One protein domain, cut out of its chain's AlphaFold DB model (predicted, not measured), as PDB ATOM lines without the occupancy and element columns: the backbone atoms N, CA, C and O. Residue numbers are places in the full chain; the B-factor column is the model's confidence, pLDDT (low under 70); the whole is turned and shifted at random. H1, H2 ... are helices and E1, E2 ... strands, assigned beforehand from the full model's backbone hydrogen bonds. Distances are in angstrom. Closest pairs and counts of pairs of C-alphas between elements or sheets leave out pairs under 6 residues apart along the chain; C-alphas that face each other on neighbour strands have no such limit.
ATOM      1  N   SER A  89     -87.050 150.836  22.095       97.19
ATOM      2  CA  SER A  89     -88.022 151.913  21.920       97.19
ATOM      3  C   SER A  89     -88.522 151.976  20.478       97.19
ATOM      4  O   SER A  89     -87.742 151.910  19.536       97.19
ATOM      5  N   THR A  90     -89.834 152.146  20.293       95.75
ATOM      6  CA  THR A  90     -90.431 152.379  18.973       95.75
ATOM      7  C   THR A  90     -90.318 153.852  18.587       95.75
ATOM      8  O   THR A  90     -90.176 154.717  19.455       95.75
ATOM      9  N   GLU A  91     -90.485 154.165  17.300       94.94
ATOM     10  CA  GLU A  91     -90.515 155.557  16.822       94.94
ATOM     11  C   GLU A  91     -91.595 156.404  17.504       94.94
ATOM     12  O   GLU A  91     -91.378 157.582  17.788       94.94
ATOM     13  N   ARG A  92     -92.728 155.793  17.877       93.00
ATOM     14  CA  ARG A  92     -93.756 156.465  18.681       93.00
ATOM     15  C   ARG A  92     -93.216 156.900  20.045       93.00
ATOM     16  O   ARG A  92     -93.474 158.024  20.460       93.00
ATOM     17  N   HIS A  93     -92.469 156.040  20.742       94.69
ATOM     18  CA  HIS A  93     -91.870 156.409  22.029       94.69
ATOM     19  C   HIS A  93     -90.821 157.518  21.856       94.69
ATOM     20  O   HIS A  93     -90.820 158.487  22.615       94.69
ATOM     21  N   LYS A  94     -89.971 157.405  20.828       96.50
ATOM     22  CA  LYS A  94     -88.934 158.395  20.498       96.50
ATOM     23  C   LYS A  94     -89.528 159.766  20.142       96.50
ATOM     24  O   LYS A  94     -88.955 160.785  20.520       96.50
ATOM     25  N   LYS A  95     -90.700 159.813  19.489       95.69
ATOM     26  CA  LYS A  95     -91.427 161.064  19.195       95.69
ATOM     27  C   LYS A  95     -91.731 161.861  20.470       95.69
ATOM     28  O   LYS A  95     -91.544 163.073  20.464       95.69
ATOM     29  N   PHE A  96     -92.121 161.202  21.565       95.44
ATOM     30  CA  PHE A  96     -92.381 161.884  22.842       95.44
ATOM     31  C   PHE A  96     -91.116 162.520  23.423       95.44
ATOM     32  O   PHE A  96     -91.140 163.672  23.845       95.44
ATOM     33  N   ALA A  97     -89.994 161.798  23.405       96.00
ATOM     34  CA  ALA A  97     -88.726 162.338  23.884       96.00
ATOM     35  C   ALA A  97     -88.265 163.546  23.052       96.00
ATOM     36  O   ALA A  97     -87.880 164.562  23.629       96.00
ATOM     37  N   ARG A  98     -88.406 163.488  21.718       94.56
ATOM     38  CA  ARG A  98     -88.121 164.633  20.833       94.56
ATOM     39  C   ARG A  98     -88.999 165.844  21.144       94.56
ATOM     40  O   ARG A  98     -88.470 166.942  21.254       94.56
ATOM     41  N   ALA A  99     -90.303 165.646  21.357       93.25
ATOM     42  CA  ALA A  99     -91.228 166.730  21.713       93.25
ATOM     43  C   ALA A  99     -90.837 167.449  23.021       93.25
ATOM     44  O   ALA A  99     -91.140 168.623  23.219       93.25
ATOM     45  N   TYR A 100     -90.121 166.760  23.911       94.38
ATOM     46  CA  TYR A 100     -89.612 167.316  25.160       94.38
ATOM     47  C   TYR A 100     -88.144 167.758  25.115       94.38
ATOM     48  O   TYR A 100     -87.640 168.177  26.165       94.38
ATOM     49  N   GLY A 101     -87.487 167.683  23.952       92.00
ATOM     50  CA  GLY A 101     -86.078 168.043  23.768       92.00
ATOM     51  C   GLY A 101     -85.107 167.094  24.474       92.00
ATOM     52  O   GLY A 101     -84.089 167.536  24.995       92.00
ATOM     53  N   ILE A 102     -85.449 165.808  24.584       93.56
ATOM     54  CA  ILE A 102     -84.637 164.818  25.301       93.56
ATOM     55  C   ILE A 102     -83.767 164.047  24.322       93.56
ATOM     56  O   ILE A 102     -84.258 163.488  23.340       93.56
ATOM     57  N   GLU A 103     -82.484 163.948  24.654       91.75
ATOM     58  CA  GLU A 103     -81.508 163.194  23.882       91.75
ATOM     59  C   GLU A 103     -81.542 161.691  24.186       91.75
ATOM     60  O   GLU A 103     -81.610 161.239  25.338       91.75
ATOM     61  N   PHE A 104     -81.446 160.894  23.126       94.94
ATOM     62  CA  PHE A 104     -81.369 159.442  23.191       94.94
ATOM     63  C   PHE A 104     -80.654 158.877  21.962       94.94
ATOM     64  O   PHE A 104     -80.568 159.540  20.930       94.94
ATOM     65  N   THR A 105     -80.159 157.649  22.087       95.50
ATOM     66  CA  THR A 105     -79.581 156.890  20.973       95.50
ATOM     67  C   THR A 105     -80.655 156.077  20.260       95.50
ATOM     68  O   THR A 105     -81.731 155.807  20.807       95.50
ATOM     69  N   ASP A 106     -80.354 155.597  19.056       94.50
ATOM     70  CA  ASP A 106     -81.276 154.714  18.340       94.50
ATOM     71  C   ASP A 106     -81.472 153.346  18.999       94.50
ATOM     72  O   ASP A 106     -82.484 152.688  18.737       94.50
ATOM     73  N   TYR A 107     -80.560 152.965  19.895       96.62
ATOM     74  CA  TYR A 107     -80.542 151.683  20.595       96.62
ATOM     75  C   TYR A 107     -81.248 151.715  21.957       96.62
ATOM     76  O   TYR A 107     -81.312 150.691  22.639       96.62
ATOM     77  N   ILE A 108     -81.798 152.864  22.368       98.00
ATOM     78  CA  ILE A 108     -82.366 153.037  23.705       98.00
ATOM     79  C   ILE A 108     -83.550 152.095  23.988       98.00
ATOM     80  O   ILE A 108     -84.522 151.985  23.227       98.00
ATOM     81  N   GLY A 109     -83.504 151.454  25.155       98.19
ATOM     82  CA  GLY A 109     -84.611 150.666  25.688       98.19
ATOM     83  C   GLY A 109     -85.819 151.520  26.086       98.19
ATOM     84  O   GLY A 109     -85.706 152.709  26.381       98.19
ATOM     85  N   LYS A 110     -87.011 150.925  26.068       97.56
ATOM     86  CA  LYS A 110     -88.283 151.588  26.369       97.56
ATOM     87  C   LYS A 110     -88.322 152.107  27.804       97.56
ATOM     88  O   LYS A 110     -88.740 153.245  28.012       97.56
ATOM     89  N   LYS A 111     -87.924 151.294  28.788       97.31
ATOM     90  CA  LYS A 111     -87.867 151.710  30.196       97.31
ATOM     91  C   LYS A 111     -86.843 152.820  30.376       97.31
ATOM     92  O   LYS A 111     -87.167 153.832  30.991       97.31
ATOM     93  N   ALA A 112     -85.660 152.668  29.780       97.94
ATOM     94  CA  ALA A 112     -84.603 153.675  29.841       97.94
ATOM     95  C   ALA A 112     -85.057 155.023  29.250       97.94
ATOM     96  O   ALA A 112     -84.907 156.062  29.894       97.94
ATOM     97  N   LEU A 113     -85.690 155.013  28.073       98.25
ATOM     98  CA  LEU A 113     -86.223 156.217  27.434       98.25
ATOM     99  C   LEU A 113     -87.280 156.900  28.306       98.25
ATOM    100  O   LEU A 113     -87.249 158.116  28.484       98.25
ATOM    101  N   PHE A 114     -88.198 156.127  28.882       98.06
ATOM    102  CA  PHE A 114     -89.232 156.668  29.758       98.06
ATOM    103  C   PHE A 114     -88.637 157.254  31.041       98.06
ATOM    104  O   PHE A 114     -89.060 158.331  31.457       98.06
ATOM    105  N   ASN A 115     -87.636 156.598  31.636       97.94
ATOM    106  CA  ASN A 115     -86.892 157.132  32.777       97.94
ATOM    107  C   ASN A 115     -86.230 158.472  32.437       97.94
ATOM    108  O   ASN A 115     -86.358 159.415  33.216       97.94
ATOM    109  N   ARG A 116     -85.603 158.598  31.258       97.50
ATOM    110  CA  ARG A 116     -85.038 159.878  30.792       97.50
ATOM    111  C   ARG A 116     -86.114 160.954  30.627       97.50
ATOM    112  O   ARG A 116     -85.893 162.083  31.057       97.50
ATOM    113  N   ILE A 117     -87.281 160.610  30.068       98.06
ATOM    114  CA  ILE A 117     -88.424 161.535  29.967       98.06
ATOM    115  C   ILE A 117     -88.859 162.026  31.338       98.06
ATOM    116  O   ILE A 117     -88.895 163.231  31.574       98.06
ATOM    117  N   GLN A 118     -89.133 161.110  32.257       97.94
ATOM    118  CA  GLN A 118     -89.593 161.470  33.590       97.94
ATOM    119  C   GLN A 118     -88.559 162.321  34.339       97.94
ATOM    120  O   GLN A 118     -88.908 163.374  34.863       97.94
ATOM    121  N   ALA A 119     -87.284 161.919  34.327       97.12
ATOM    122  CA  ALA A 119     -86.209 162.664  34.980       97.12
ATOM    123  C   ALA A 119     -86.082 164.094  34.431       97.12
ATOM    124  O   ALA A 119     -85.955 165.041  35.204       97.12
ATOM    125  N   ALA A 120     -86.187 164.269  33.108       96.62
ATOM    126  CA  ALA A 120     -86.135 165.586  32.483       96.62
ATOM    127  C   ALA A 120     -87.340 166.469  32.849       96.62
ATOM    128  O   ALA A 120     -87.186 167.685  32.954       96.62
ATOM    129  N   LEU A 121     -88.529 165.880  33.021       97.69
ATOM    130  CA  LEU A 121     -89.771 166.597  33.330       97.69
ATOM    131  C   LEU A 121     -89.943 166.926  34.819       97.69
ATOM    132  O   LEU A 121     -90.676 167.854  35.143       97.69
ATOM    133  N   VAL A 122     -89.270 166.209  35.722       97.06
ATOM    134  CA  VAL A 122     -89.294 166.504  37.168       97.06
ATOM    135  C   VAL A 122     -88.585 167.825  37.508       97.06
ATOM    136  O   VAL A 122     -88.877 168.415  38.552       97.06
ATOM    137  N   SER A 123     -87.699 168.308  36.632       93.69
ATOM    138  CA  SER A 123     -86.969 169.568  36.794       93.69
ATOM    139  C   SER A 123     -87.896 170.778  37.017       93.69
ATOM    140  O   SER A 123     -88.952 170.855  36.381       93.69
ATOM    141  N   PRO A 124     -87.503 171.749  37.868       93.81
ATOM    142  CA  PRO A 124     -88.289 172.960  38.113       93.81
ATOM    143  C   PRO A 124     -88.641 173.715  36.824       93.81
ATOM    144  O   PRO A 124     -87.819 173.805  35.909       93.81
ATOM    145  N   GLY A 125     -89.852 174.266  36.757       95.31
ATOM    146  CA  GLY A 125     -90.350 175.006  35.591       95.31
ATOM    147  C   GLY A 125     -90.923 174.119  34.479       95.31
ATOM    148  O   GLY A 125     -91.295 174.622  33.418       95.31
ATOM    149  N   ARG A 126     -90.996 172.796  34.686       97.12
ATOM    150  CA  ARG A 126     -91.599 171.830  33.748       97.12
ATOM    151  C   ARG A 126     -92.849 171.144  34.300       97.12
ATOM    152  O   ARG A 126     -93.301 170.160  33.716       97.12
ATOM    153  N   GLU A 127     -93.448 171.675  35.363       98.00
ATOM    154  CA  GLU A 127     -94.581 171.095  36.096       98.00
ATOM    155  C   GLU A 127     -95.774 170.783  35.190       98.00
ATOM    156  O   GLU A 127     -96.286 169.664  35.214       98.00
ATOM    157  N   LYS A 128     -96.171 171.727  34.326       98.12
ATOM    158  CA  LYS A 128     -97.255 171.494  33.362       98.12
ATOM    159  C   LYS A 128     -96.924 170.339  32.414       98.12
ATOM    160  O   LYS A 128     -97.730 169.434  32.251       98.12
ATOM    161  N   LYS A 129     -95.708 170.308  31.848       98.31
ATOM    162  CA  LYS A 129     -95.267 169.227  30.942       98.31
ATOM    163  C   LYS A 129     -95.209 167.872  31.654       98.31
ATOM    164  O   LYS A 129     -95.568 166.860  31.055       98.31
ATOM    165  N   LEU A 130     -94.779 167.852  32.917       98.50
ATOM    166  CA  LEU A 130     -94.789 166.664  33.772       98.50
ATOM    167  C   LEU A 130     -96.212 166.131  33.965       98.50
ATOM    168  O   LEU A 130     -96.439 164.927  33.834       98.50
ATOM    169  N   LEU A 131     -97.168 167.016  34.249       98.56
ATOM    170  CA  LEU A 131     -98.570 166.648  34.414       98.56
ATOM    171  C   LEU A 131     -99.203 166.208  33.095       98.56
ATOM    172  O   LEU A 131     -99.867 165.178  33.093       98.56
ATOM    173  N   SER A 132     -98.939 166.881  31.973       98.56
ATOM    174  CA  SER A 132     -99.394 166.432  30.650       98.56
ATOM    175  C   SER A 132     -98.873 165.030  30.330       98.56
ATOM    176  O   SER A 132     -99.636 164.150  29.929       98.56
ATOM    177  N   TRP A 133     -97.582 164.777  30.583       98.44
ATOM    178  CA  TRP A 133     -96.992 163.451  30.420       98.44
ATOM    179  C   TRP A 133     -97.705 162.414  31.290       98.44
ATOM    180  O   TRP A 133     -98.196 161.413  30.767       98.44
ATOM    181  N   PHE A 134     -97.824 162.661  32.595       98.62
ATOM    182  CA  PHE A 134     -98.485 161.745  33.523       98.62
ATOM    183  C   PHE A 134     -99.949 161.484  33.140       98.62
ATOM    184  O   PHE A 134    -100.364 160.326  33.063       98.62
ATOM    185  N   THR A 135    -100.712 162.530  32.826       98.62
ATOM    186  CA  THR A 135    -102.113 162.454  32.392       98.62
ATOM    187  C   THR A 135    -102.256 161.611  31.133       98.62
ATOM    188  O   THR A 135    -103.076 160.691  31.101       98.62
ATOM    189  N   PHE A 136    -101.396 161.814  30.135       98.12
ATOM    190  CA  PHE A 136    -101.366 160.970  28.945       98.12
ATOM    191  C   PHE A 136    -101.051 159.504  29.273       98.12
ATOM    192  O   PHE A 136    -101.657 158.590  28.707       98.12
ATOM    193  N   ARG A 137    -100.135 159.240  30.214       97.62
ATOM    194  CA  ARG A 137     -99.830 157.868  30.648       97.62
ATOM    195  C   ARG A 137    -101.024 157.199  31.329       97.62
ATOM    196  O   ARG A 137    -101.308 156.044  31.011       97.62
ATOM    197  N   VAL A 138    -101.755 157.919  32.180       98.12
ATOM    198  CA  VAL A 138    -103.005 157.425  32.781       98.12
ATOM    199  C   VAL A 138    -104.068 157.189  31.708       98.12
ATOM    200  O   VAL A 138    -104.720 156.150  31.721       98.12
ATOM    201  N   TYR A 139    -104.207 158.081  30.726       97.38
ATOM    202  CA  TYR A 139    -105.126 157.871  29.606       97.38
ATOM    203  C   TYR A 139    -104.817 156.572  28.850       97.38
ATOM    204  O   TYR A 139    -105.708 155.746  28.653       97.38
ATOM    205  N   ARG A 140    -103.545 156.348  28.485       95.06
ATOM    206  CA  ARG A 140    -103.109 155.130  27.778       95.06
ATOM    207  C   ARG A 140    -103.404 153.854  28.564       95.06
ATOM    208  O   ARG A 140    -103.695 152.837  27.936       95.06
ATOM    209  N   GLU A 141    -103.342 153.908  29.890       94.94
ATOM    210  CA  GLU A 141    -103.755 152.810  30.767       94.94
ATOM    211  C   GLU A 141    -105.265 152.555  30.683       94.94
ATOM    212  O   GLU A 141    -105.686 151.423  30.455       94.94
ATOM    213  N   LEU A 142    -106.090 153.601  30.790       93.94
ATOM    214  CA  LEU A 142    -107.551 153.466  30.784       93.94
ATOM    215  C   LEU A 142    -108.096 152.858  29.483       93.94
ATOM    216  O   LEU A 142    -109.107 152.162  29.509       93.94
ATOM    217  N   ILE A 143    -107.413 153.074  28.358       92.81
ATOM    218  CA  ILE A 143    -107.749 152.454  27.066       92.81
ATOM    219  C   ILE A 143    -107.005 151.133  26.813       92.81
ATOM    220  O   ILE A 143    -106.979 150.652  25.678       92.81
ATOM    221  N   SER A 144    -106.331 150.570  27.824       88.69
ATOM    222  CA  SER A 144    -105.529 149.338  27.718       88.69
ATOM    223  C   SER A 144    -104.524 149.361  26.557       88.69
ATOM    224  O   SER A 144    -104.276 148.356  25.886       88.69
ATOM    225  N   GLY A 145    -103.971 150.540  26.271       80.88
ATOM    226  CA  GLY A 145    -103.022 150.741  25.187       80.88
ATOM    227  C   GLY A 145    -103.588 150.539  23.777       80.88
ATOM    228  O   GLY A 145    -102.790 150.256  22.887       80.88
ATOM    229  N   ALA A 146    -104.895 150.706  23.546       84.50
ATOM    230  CA  ALA A 146    -105.503 150.598  22.216       84.50
ATOM    231  C   ALA A 146    -104.777 151.446  21.148       84.50
ATOM    232  O   ALA A 146    -104.309 152.561  21.422       84.50
ATOM    233  N   ASP A 147    -104.643 150.901  19.938       80.06
ATOM    234  CA  ASP A 147    -103.912 151.547  18.839       80.06
ATOM    235  C   ASP A 147    -104.749 152.637  18.154       80.06
ATOM    236  O   ASP A 147    -104.210 153.667  17.766       80.06
ATOM    237  N   ASN A 148    -106.072 152.469  18.110       83.44
ATOM    238  CA  ASN A 148    -107.052 153.423  17.574       83.44
ATOM    239  C   ASN A 148    -107.498 154.474  18.611       83.44
ATOM    240  O   ASN A 148    -108.678 154.813  18.702       83.44
ATOM    241  N   ALA A 149    -106.571 154.944  19.440       87.25
ATOM    242  CA  ALA A 149    -106.880 155.913  20.483       87.25
ATOM    243  C   ALA A 149    -107.147 157.308  19.892       87.25
ATOM    244  O   ALA A 149    -106.310 157.773  19.120       87.25
ATOM    245  N   PRO A 150    -108.236 157.993  20.292       90.00
ATOM    246  CA  PRO A 150    -108.478 159.388  19.919       90.00
ATOM    247  C   PRO A 150    -107.343 160.340  20.314       90.00
ATOM    248  O   PRO A 150    -107.030 161.246  19.555       90.00
ATOM    249  N   ILE A 151    -106.719 160.101  21.472       93.12
ATOM    250  CA  ILE A 151    -105.580 160.880  21.965       93.12
ATOM    251  C   ILE A 151    -104.296 160.076  21.730       93.12
ATOM    252  O   ILE A 151    -104.112 158.977  22.279       93.12
ATOM    253  N   ASP A 152    -103.384 160.611  20.919       92.19
ATOM    254  CA  ASP A 152    -102.166 159.912  20.501       92.19
ATOM    255  C   ASP A 152    -100.876 160.437  21.159       92.19
ATOM    256  O   ASP A 152     -99.895 159.673  21.208       92.19
ATOM    257  N   ALA A 153    -100.910 161.647  21.733       94.38
ATOM    258  CA  ALA A 153     -99.772 162.345  22.322       94.38
ATOM    259  C   ALA A 153    -100.122 163.198  23.575       94.38
ATOM    260  O   ALA A 153    -101.297 163.420  23.866       94.38
ATOM    261  N   PRO A 154     -99.114 163.629  24.367       96.06
ATOM    262  CA  PRO A 154     -99.327 164.398  25.601       96.06
ATOM    263  C   PRO A 154     -99.692 165.879  25.422       96.06
ATOM    264  O   PRO A 154    -100.060 166.518  26.402       96.06
ATOM    265  N   ASP A 155     -99.523 166.428  24.225       95.62
ATOM    266  CA  ASP A 155     -99.867 167.801  23.827       95.62
ATOM    267  C   ASP A 155    -101.311 167.923  23.308       95.62
ATOM    268  O   ASP A 155    -101.715 168.964  22.800       95.62
ATOM    269  N   ASP A 156    -102.105 166.857  23.436       97.44
ATOM    270  CA  ASP A 156    -103.532 166.895  23.136       97.44
ATOM    271  C   ASP A 156    -104.265 167.903  24.048       97.44
ATOM    272  O   ASP A 156    -104.008 167.917  25.258       97.44
ATOM    273  N   PRO A 157    -105.210 168.706  23.516       97.69
ATOM    274  CA  PRO A 157    -105.884 169.751  24.285       97.69
ATOM    275  C   PRO A 157    -106.527 169.263  25.587       97.69
ATOM    276  O   PRO A 157    -106.394 169.922  26.614       97.69
ATOM    277  N   ILE A 158    -107.153 168.079  25.594       98.06
ATOM    278  CA  ILE A 158    -107.803 167.541  26.801       98.06
ATOM    279  C   ILE A 158    -106.750 167.217  27.867       98.06
ATOM    280  O   ILE A 158    -106.967 167.424  29.063       98.06
ATOM    281  N   ILE A 159    -105.597 166.702  27.440       98.44
ATOM    282  CA  ILE A 159    -104.480 166.389  28.330       98.44
ATOM    283  C   ILE A 159    -103.888 167.675  28.913       98.44
ATOM    284  O   ILE A 159    -103.637 167.731  30.121       98.44
ATOM    285  N   GLU A 160    -103.679 168.701  28.085       98.06
ATOM    286  CA  GLU A 160    -103.114 169.981  28.519       98.06
ATOM    287  C   GLU A 160    -104.050 170.772  29.436       98.06
ATOM    288  O   GLU A 160    -103.571 171.356  30.408       98.06
ATOM    289  N   GLU A 161    -105.360 170.758  29.185       98.19
ATOM    290  CA  GLU A 161    -106.367 171.380  30.056       98.19
ATOM    291  C   GLU A 161    -106.372 170.740  31.449       98.19
ATOM    292  O   GLU A 161    -106.311 171.436  32.463       98.19
ATOM    293  N   ILE A 162    -106.366 169.402  31.517       98.50
ATOM    294  CA  ILE A 162    -106.273 168.681  32.794       98.50
ATOM    295  C   ILE A 162    -104.951 169.011  33.502       98.50
ATOM    296  O   ILE A 162    -104.929 169.198  34.719       98.50
ATOM    297  N   ALA A 163    -103.842 169.079  32.765       98.31
ATOM    298  CA  ALA A 163    -102.544 169.421  33.334       98.31
ATOM    299  C   ALA A 163    -102.502 170.855  33.887       98.31
ATOM    300  O   ALA A 163    -101.927 171.065  34.955       98.31
ATOM    301  N   GLU A 164    -103.119 171.814  33.196       98.12
ATOM    302  CA  GLU A 164    -103.233 173.211  33.632       98.12
ATOM    303  C   GLU A 164    -104.013 173.321  34.948       98.12
ATOM    304  O   GLU A 164    -103.557 173.971  35.885       98.12
ATOM    305  N   GLU A 165    -105.142 172.622  35.074       97.94
ATOM    306  CA  GLU A 165    -105.932 172.629  36.311       97.94
ATOM    307  C   GLU A 165    -105.173 172.024  37.501       97.94
ATOM    308  O   GLU A 165    -105.301 172.488  38.635       97.94
ATOM    309  N   LEU A 166    -104.354 171.000  37.251       97.88
ATOM    310  CA  LEU A 166    -103.617 170.285  38.291       97.88
ATOM    311  C   LEU A 166    -102.284 170.941  38.672       97.88
ATOM    312  O   LEU A 166    -101.708 170.566  39.694       97.88
ATOM    313  N   VAL A 167    -101.776 171.902  37.891       97.31
ATOM    314  CA  VAL A 167    -100.436 172.483  38.104       97.31
ATOM    315  C   VAL A 167    -100.310 173.228  39.431       97.31
ATOM    316  O   VAL A 167     -99.217 173.332  39.979       97.31
ATOM    317  N   THR A 168    -101.426 173.708  39.976       95.38
ATOM    318  CA  THR A 168    -101.466 174.411  41.265       95.38
ATOM    319  C   THR A 168    -101.623 173.470  42.465       95.38
ATOM    320  O   THR A 168    -101.459 173.898  43.610       95.38
ATOM    321  N   ASP A 169    -101.897 172.179  42.237       97.38
ATOM    322  CA  ASP A 169    -102.045 171.193  43.304       97.38
ATOM    323  C   ASP A 169    -100.692 170.558  43.665       97.38
ATOM    324  O   ASP A 169    -100.236 169.551  43.110       97.38
ATOM    325  N   GLU A 170    -100.059 171.133  44.687       96.38
ATOM    326  CA  GLU A 170     -98.788 170.661  45.239       96.38
ATOM    327  C   GLU A 170     -98.820 169.203  45.718       96.38
ATOM    328  O   GLU A 170     -97.800 168.504  45.686       96.38
ATOM    329  N   LYS A 171     -99.972 168.704  46.177       97.38
ATOM    330  CA  LYS A 171    -100.097 167.309  46.610       97.38
ATOM    331  C   LYS A 171    -100.038 166.381  45.400       97.38
ATOM    332  O   LYS A 171     -99.383 165.335  45.482       97.38
ATOM    333  N   ILE A 172    -100.669 166.762  44.292       97.88
ATOM    334  CA  ILE A 172    -100.603 166.010  43.038       97.88
ATOM    335  C   ILE A 172     -99.201 166.064  42.443       97.88
ATOM    336  O   ILE A 172     -98.636 164.999  42.179       97.88
ATOM    337  N   LEU A 173     -98.576 167.238  42.347       97.38
ATOM    338  CA  LEU A 173     -97.197 167.360  41.861       97.38
ATOM    339  C   LEU A 173     -96.219 166.502  42.672       97.38
ATOM    340  O   LEU A 173     -95.443 165.729  42.105       97.38
ATOM    341  N   LYS A 174     -96.293 166.553  44.009       97.06
ATOM    342  CA  LYS A 174     -95.472 165.702  44.890       97.06
ATOM    343  C   LYS A 174     -95.760 164.215  44.730       97.06
ATOM    344  O   LYS A 174     -94.891 163.408  45.050       97.06
ATOM    345  N   SER A 175     -96.964 163.831  44.315       97.50
ATOM    346  CA  SER A 175     -97.287 162.437  44.017       97.50
ATOM    347  C   SER A 175     -96.702 162.012  42.670       97.50
ATOM    348  O   SER A 175     -96.164 160.913  42.580       97.50
ATOM    349  N   VAL A 176     -96.788 162.860  41.640       97.75
ATOM    350  CA  VAL A 176     -96.305 162.553  40.283       97.75
ATOM    351  C   VAL A 176     -94.774 162.527  40.217       97.75
ATOM    352  O   VAL A 176     -94.201 161.661  39.563       97.75
ATOM    353  N   ARG A 177     -94.090 163.409  40.955       97.25
ATOM    354  CA  ARG A 177     -92.616 163.460  41.012       97.25
ATOM    355  C   ARG A 177     -91.959 162.200  41.593       97.25
ATOM    356  O   ARG A 177     -90.761 162.030  41.420       97.25
ATOM    357  N   ARG A 178     -92.709 161.340  42.293       96.12
ATOM    358  CA  ARG A 178     -92.172 160.107  42.902       96.12
ATOM    359  C   ARG A 178     -92.071 158.936  41.937       96.12
ATOM    360  O   ARG A 178     -91.412 157.967  42.283       96.12
ATOM    361  N   TYR A 179     -92.744 159.005  40.792       96.12
ATOM    362  CA  TYR A 179     -92.672 157.931  39.814       96.12
ATOM    363  C   TYR A 179     -91.321 157.921  39.120       96.12
ATOM    364  O   TYR A 179     -90.826 158.972  38.696       96.12
ATOM    365  N   GLU A 180     -90.806 156.720  38.892       95.62
ATOM    366  CA  GLU A 180     -89.852 156.500  37.817       95.62
ATOM    367  C   GLU A 180     -90.590 156.417  36.479       95.62
ATOM    368  O   GLU A 180     -91.738 155.978  36.385       95.62
ATOM    369  N   GLY A 181     -89.938 156.821  35.391       96.44
ATOM    370  CA  GLY A 181     -90.591 156.817  34.084       96.44
ATOM    371  C   GLY A 181     -91.004 155.418  33.623       96.44
ATOM    372  O   GLY A 181     -92.049 155.250  32.993       96.44
ATOM    373  N   SER A 182     -90.215 154.402  33.964       96.25
ATOM    374  CA  SER A 182     -90.474 153.003  33.642       96.25
ATOM    375  C   SER A 182     -91.753 152.476  34.302       96.25
ATOM    376  O   SER A 182     -92.466 151.676  33.689       96.25
ATOM    377  N   GLU A 183     -92.105 152.993  35.482       96.06
ATOM    378  CA  GLU A 183     -93.358 152.687  36.176       96.06
ATOM    379  C   GLU A 183     -94.564 153.265  35.432       96.06
ATOM    380  O   GLU A 183     -95.642 152.692  35.466       96.06
ATOM    381  N   LEU A 184     -94.399 154.354  34.681       96.56
ATOM    382  CA  LEU A 184     -95.488 154.968  33.914       96.56
ATOM    383  C   LEU A 184     -95.797 154.235  32.596       96.56
ATOM    384  O   LEU A 184     -96.658 154.664  31.816       96.56
ATOM    385  N   ILE A 185     -95.105 153.130  32.300       94.88
ATOM    386  CA  ILE A 185     -95.410 152.300  31.130       94.88
ATOM    387  C   ILE A 185     -96.796 151.652  31.268       94.88
ATOM    388  O   ILE A 185     -97.496 151.557  30.255       94.88
ATOM    389  N   TRP A 186     -97.175 151.245  32.479       94.19
ATOM    390  CA  TRP A 186     -98.445 150.599  32.827       94.19
ATOM    391  C   TRP A 186     -98.714 150.773  34.329       94.19
ATOM    392  O   TRP A 186     -97.768 150.981  35.087       94.19
ATOM    393  N   PHE A 187     -99.967 150.675  34.776       95.75
ATOM    394  CA  PHE A 187    -100.303 150.877  36.191       95.75
ATOM    395  C   PHE A 187    -100.881 149.629  36.865       95.75
ATOM    396  O   PHE A 187    -101.639 148.867  36.274       95.75
ATOM    397  N   GLY A 188    -100.584 149.476  38.156       93.62
ATOM    398  CA  GLY A 188    -101.080 148.390  38.995       93.62
ATOM    399  C   GLY A 188    -100.092 147.238  39.142       93.62
ATOM    400  O   GLY A 188     -98.878 147.432  39.144       93.62
ATOM    401  N   GLU A 189    -100.636 146.036  39.311       93.00
ATOM    402  CA  GLU A 189     -99.876 144.813  39.561       93.00
ATOM    403  C   GLU A 189    -100.301 143.728  38.573       93.00
ATOM    404  O   GLU A 189    -101.482 143.601  38.240       93.00
ATOM    405  N   TRP A 190     -99.342 142.932  38.113       88.19
ATOM    406  CA  TRP A 190     -99.599 141.763  37.283       88.19
ATOM    407  C   TRP A 190     -98.812 140.578  37.826       88.19
ATOM    408  O   TRP A 190     -97.597 140.655  37.988       88.19
ATOM    409  N   THR A 191     -99.507 139.479  38.104       90.50
ATOM    410  CA  THR A 191     -98.872 138.226  38.519       90.50
ATOM    411  C   THR A 191     -98.647 137.352  37.296       90.50
ATOM    412  O   THR A 191     -99.577 137.041  36.550       90.50
ATOM    413  N   SER A 192     -97.394 136.984  37.085       87.56
ATOM    414  CA  SER A 192     -96.975 136.061  36.039       87.56
ATOM    415  C   SER A 192     -97.439 134.621  36.333       87.56
ATOM    416  O   SER A 192     -97.757 134.300  37.482       87.56
ATOM    417  N   PRO A 193     -97.516 133.726  35.325       89.31
ATOM    418  CA  PRO A 193     -97.937 132.334  35.533       89.31
ATOM    419  C   PRO A 193     -97.068 131.540  36.523       89.31
ATOM    420  O   PRO A 193     -97.537 130.569  37.107       89.31
ATOM    421  N   ASP A 194     -95.816 131.953  36.716       89.81
ATOM    422  CA  ASP A 194     -94.851 131.432  37.688       89.81
ATOM    423  C   ASP A 194     -95.008 132.034  39.099       89.81
ATOM    424  O   ASP A 194     -94.267 131.672  40.009       89.81
ATOM    425  N   GLY A 195     -95.997 132.910  39.310       89.25
ATOM    426  CA  GLY A 195     -96.342 133.476  40.616       89.25
ATOM    427  C   GLY A 195     -95.582 134.753  40.986       89.25
ATOM    428  O   GLY A 195     -95.830 135.321  42.049       89.25
ATOM    429  N   TYR A 196     -94.691 135.247  40.122       89.00
ATOM    430  CA  TYR A 196     -93.978 136.503  40.350       89.00
ATOM    431  C   TYR A 196     -94.885 137.714  40.106       89.00
ATOM    432  O   TYR A 196     -95.456 137.871  39.023       89.00
ATOM    433  N   VAL A 197     -94.982 138.601  41.099       88.56
ATOM    434  CA  VAL A 197     -95.710 139.870  40.981       88.56
ATOM    435  C   VAL A 197     -94.800 140.922  40.358       88.56
ATOM    436  O   VAL A 197     -93.747 141.262  40.892       88.56
ATOM    437  N   HIS A 198     -95.233 141.459  39.228       86.94
ATOM    438  CA  HIS A 198     -94.671 142.646  38.611       86.94
ATOM    439  C   HIS A 198     -95.496 143.856  39.039       86.94
ATOM    440  O   HIS A 198     -96.721 143.775  39.102       86.94
ATOM    441  N   THR A 199     -94.829 144.976  39.303       90.31
ATOM    442  CA  THR A 199     -95.452 146.229  39.740       90.31
ATOM    443  C   THR A 199     -95.147 147.335  38.735       90.31
ATOM    444  O   THR A 199     -94.001 147.494  38.306       90.31
ATOM    445  N   GLY A 200     -96.174 148.075  38.333       92.81
ATOM    446  CA  GLY A 200     -96.061 149.307  37.562       92.81
ATOM    447  C   GLY A 200     -96.345 150.515  38.448       92.81
ATOM    448  O   GLY A 200     -96.277 150.441  39.676       92.81
ATOM    449  N   GLY A 201     -96.729 151.629  37.830       94.44
ATOM    450  CA  GLY A 201     -97.151 152.813  38.563       94.44
ATOM    451  C   GLY A 201     -98.373 152.518  39.440       94.44
ATOM    452  O   GLY A 201     -99.320 151.851  39.027       94.44
ATOM    453  N   SER A 202     -98.395 153.029  40.669       94.94
ATOM    454  CA  SER A 202     -99.518 152.816  41.580       94.94
ATOM    455  C   SER A 202    -100.803 153.520  41.121       94.94
ATOM    456  O   SER A 202    -100.956 154.741  41.208       94.94
ATOM    457  N   ASN A 203    -101.809 152.723  40.754       94.81
ATOM    458  CA  ASN A 203    -103.170 153.196  40.471       94.81
ATOM    459  C   ASN A 203    -103.970 153.598  41.733       94.81
ATOM    460  O   ASN A 203    -105.130 154.002  41.654       94.81
ATOM    461  N   ARG A 204    -103.362 153.496  42.924       95.19
ATOM    462  CA  ARG A 204    -104.004 153.815  44.211       95.19
ATOM    463  C   ARG A 204    -103.744 155.247  44.680       95.19
ATOM    464  O   ARG A 204    -104.412 155.696  45.619       95.19
ATOM    465  N   THR A 205    -102.799 155.944  44.051       96.56
ATOM    466  CA  THR A 205    -102.391 157.309  44.416       96.56
ATOM    467  C   THR A 205    -103.505 158.334  44.202       96.56
ATOM    468  O   THR A 205    -104.400 158.141  43.380       96.56
ATOM    469  N   ALA A 206    -103.446 159.446  44.945       94.75
ATOM    470  CA  ALA A 206    -104.376 160.562  44.762       94.75
ATOM    471  C   ALA A 206    -104.283 161.138  43.338       94.75
ATOM    472  O   ALA A 206    -105.316 161.328  42.703       94.75
ATOM    473  N   ALA A 207    -103.060 161.299  42.813       97.44
ATOM    474  CA  ALA A 207    -102.821 161.769  41.449       97.44
ATOM    475  C   ALA A 207    -103.473 160.873  40.402       97.44
ATOM    476  O   ALA A 207    -104.234 161.366  39.577       97.44
ATOM    477  N   TYR A 208    -103.243 159.557  40.469       98.31
ATOM    478  CA  TYR A 208    -103.858 158.636  39.515       98.31
ATOM    479  C   TYR A 208    -105.388 158.702  39.568       98.31
ATOM    480  O   TYR A 208    -106.040 158.784  38.531       98.31
ATOM    481  N   LYS A 209    -105.972 158.691  40.773       97.75
ATOM    482  CA  LYS A 209    -107.431 158.715  40.954       97.75
ATOM    483  C   LYS A 209    -108.062 159.990  40.402       97.75
ATOM    484  O   LYS A 209    -109.058 159.902  39.690       97.75
ATOM    485  N   GLN A 210    -107.477 161.148  40.701       98.19
ATOM    486  CA  GLN A 210    -107.984 162.440  40.246       98.19
ATOM    487  C   GLN A 210    -107.879 162.575  38.725       98.19
ATOM    488  O   GLN A 210    -108.887 162.813  38.066       98.19
ATOM    489  N   VAL A 211    -106.700 162.298  38.163       98.38
ATOM    490  CA  VAL A 211    -106.473 162.305  36.710       98.38
ATOM    491  C   VAL A 211    -107.402 161.321  35.999       98.38
ATOM    492  O   VAL A 211    -108.025 161.669  34.999       98.38
ATOM    493  N   SER A 212    -107.560 160.103  36.526       98.06
ATOM    494  CA  SER A 212    -108.479 159.117  35.950       98.06
ATOM    495  C   SER A 212    -109.929 159.601  35.962       98.06
ATOM    496  O   SER A 212    -110.650 159.303  35.012       98.06
ATOM    497  N   SER A 213    -110.359 160.303  37.013       98.12
ATOM    498  CA  SER A 213    -111.708 160.871  37.097       98.12
ATOM    499  C   SER A 213    -111.922 161.933  36.020       98.12
ATOM    500  O   SER A 213    -112.864 161.822  35.242       98.12
ATOM    501  N   MET A 214    -111.001 162.896  35.909       98.38
ATOM    502  CA  MET A 214    -111.082 163.981  34.923       98.38
ATOM    503  C   MET A 214    -111.051 163.449  33.484       98.38
ATOM    504  O   MET A 214    -111.828 163.883  32.639       98.38
ATOM    505  N   LEU A 215    -110.212 162.446  33.207       97.94
ATOM    506  CA  LEU A 215    -110.166 161.792  31.896       97.94
ATOM    507  C   LEU A 215    -111.471 161.065  31.559       97.94
ATOM    508  O   LEU A 215    -111.890 161.090  30.409       97.94
ATOM    509  N   LYS A 216    -112.120 160.417  32.531       96.44
ATOM    510  CA  LYS A 216    -113.403 159.732  32.302       96.44
ATOM    511  C   LYS A 216    -114.543 160.700  31.994       96.44
ATOM    512  O   LYS A 216    -115.449 160.324  31.262       96.44
ATOM    513  N   GLU A 217    -114.496 161.912  32.541       96.81
ATOM    514  CA  GLU A 217    -115.482 162.956  32.244       96.81
ATOM    515  C   GLU A 217    -115.256 163.616  30.881       96.81
ATOM    516  O   GLU A 217    -116.224 163.964  30.211       96.81
ATOM    517  N   ARG A 218    -113.995 163.802  30.471       96.19
ATOM    518  CA  ARG A 218    -113.654 164.688  29.345       96.19
ATOM    519  C   ARG A 218    -113.183 163.967  28.087       96.19
ATOM    520  O   ARG A 218    -113.416 164.455  26.985       96.19
ATOM    521  N   ALA A 219    -112.504 162.829  28.223       93.62
ATOM    522  CA  ALA A 219    -111.882 162.145  27.096       93.62
ATOM    523  C   ALA A 219    -112.826 161.138  26.431       93.62
ATOM    524  O   ALA A 219    -113.645 160.477  27.071       93.62
TER     525      ALA A 219
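This is residues 89 to 219 of the 280 residues of an uncharacterized protein of Desulfosarcina ovata subsp. ovata (UniProt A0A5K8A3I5). Picture a compact body of crossed helices built round H3, with H2 and H6 packed on one side of H3, H4 and H7 on the other, and H5 on residues 127 to 134 of H3. H1 lies side by side with H2, away from H3, and the small strand hairpin of E1 and E2 makes an arm at one end of the longest axis. The printed part has 131 residues, in the order H1 H2 H3 H4 H5 H6 E1 E2 H7; the sheet E1 - E2 is antiparallel and the class is mostly helix. It is compact, with a radius of gyration of the C-alphas of 14.3 A and spans of 42 by 32 by 30 A.

Find C-alpha 189 at (-99.876, 144.813, 39.561); E1 runs from there to residue 191, and E2 is residues 197 to 199. Next find C-alpha 127 at (-94.581, 171.095, 36.096), where H3, the longest helix, begins; it covers 22.5 A to residue 142. H2 is residues 110 to 122, 18.4 A, and H1 is residues 91 to 99, 12.2 A. H4 is residues 157 to 166, 14.2 A; H5 is residues 170 to 176, and H6 is residues 181 to 185. H7, residues 206 to 218, covers 18.5 A and ends at C-alpha 218, (-113.654, 164.688, 29.345).

Look first at the hairpin of E1 and E2, antiparallel at 157 degrees, where N 190 and O 198 are 2.9 A apart, within hydrogen-bond range. The closest C-alphas of E2 and H6, those of Thr 199 and Glu 183, are 7.7 A apart. H6 touches H2 at Gly 181 and Asn 115, their closest C-alphas, 3.9 A apart. H3 is the hub, touching five helices. With H2 it forms a helical hairpin, opposite ways at a tilt of 37 degrees, only just steep; C-alphas 121 and 130 are closest, 5.0 A apart. H3 touches H4 at a steep tilt of 60 degrees, C-alphas 131 and 163 being closest, 5.0 A apart. H7 touches H3 with C-alphas 135 and 211 closest, 6.1 A apart, at 71 degrees, only just about perpendicular. H5 touches H7 about perpendicular, at 89 degrees, with C-alphas 172 and 207 closest, 5.0 A apart. H1 touches H2 at a shallow tilt of 17 degrees, the same way, C-alphas 97 and 117 being closest at 6.1 A, and is apart from H3. Every O i to N i+4 pair is within hydrogen-bond range in H2, H3, H4, H5 and H7, against 3 of 5 in H1 and 0 of 1 in H6, where 2 of 2 O i to N i+3 pairs are.

The two C-alphas farthest apart, those of Gly 125 and Asp 194, are 43.9 A apart. The printed part has no cut, and the long link is H3 to H4, residues 143 to 156. Mean pLDDT of the printed part is 95.2, and no printed residue is under 70.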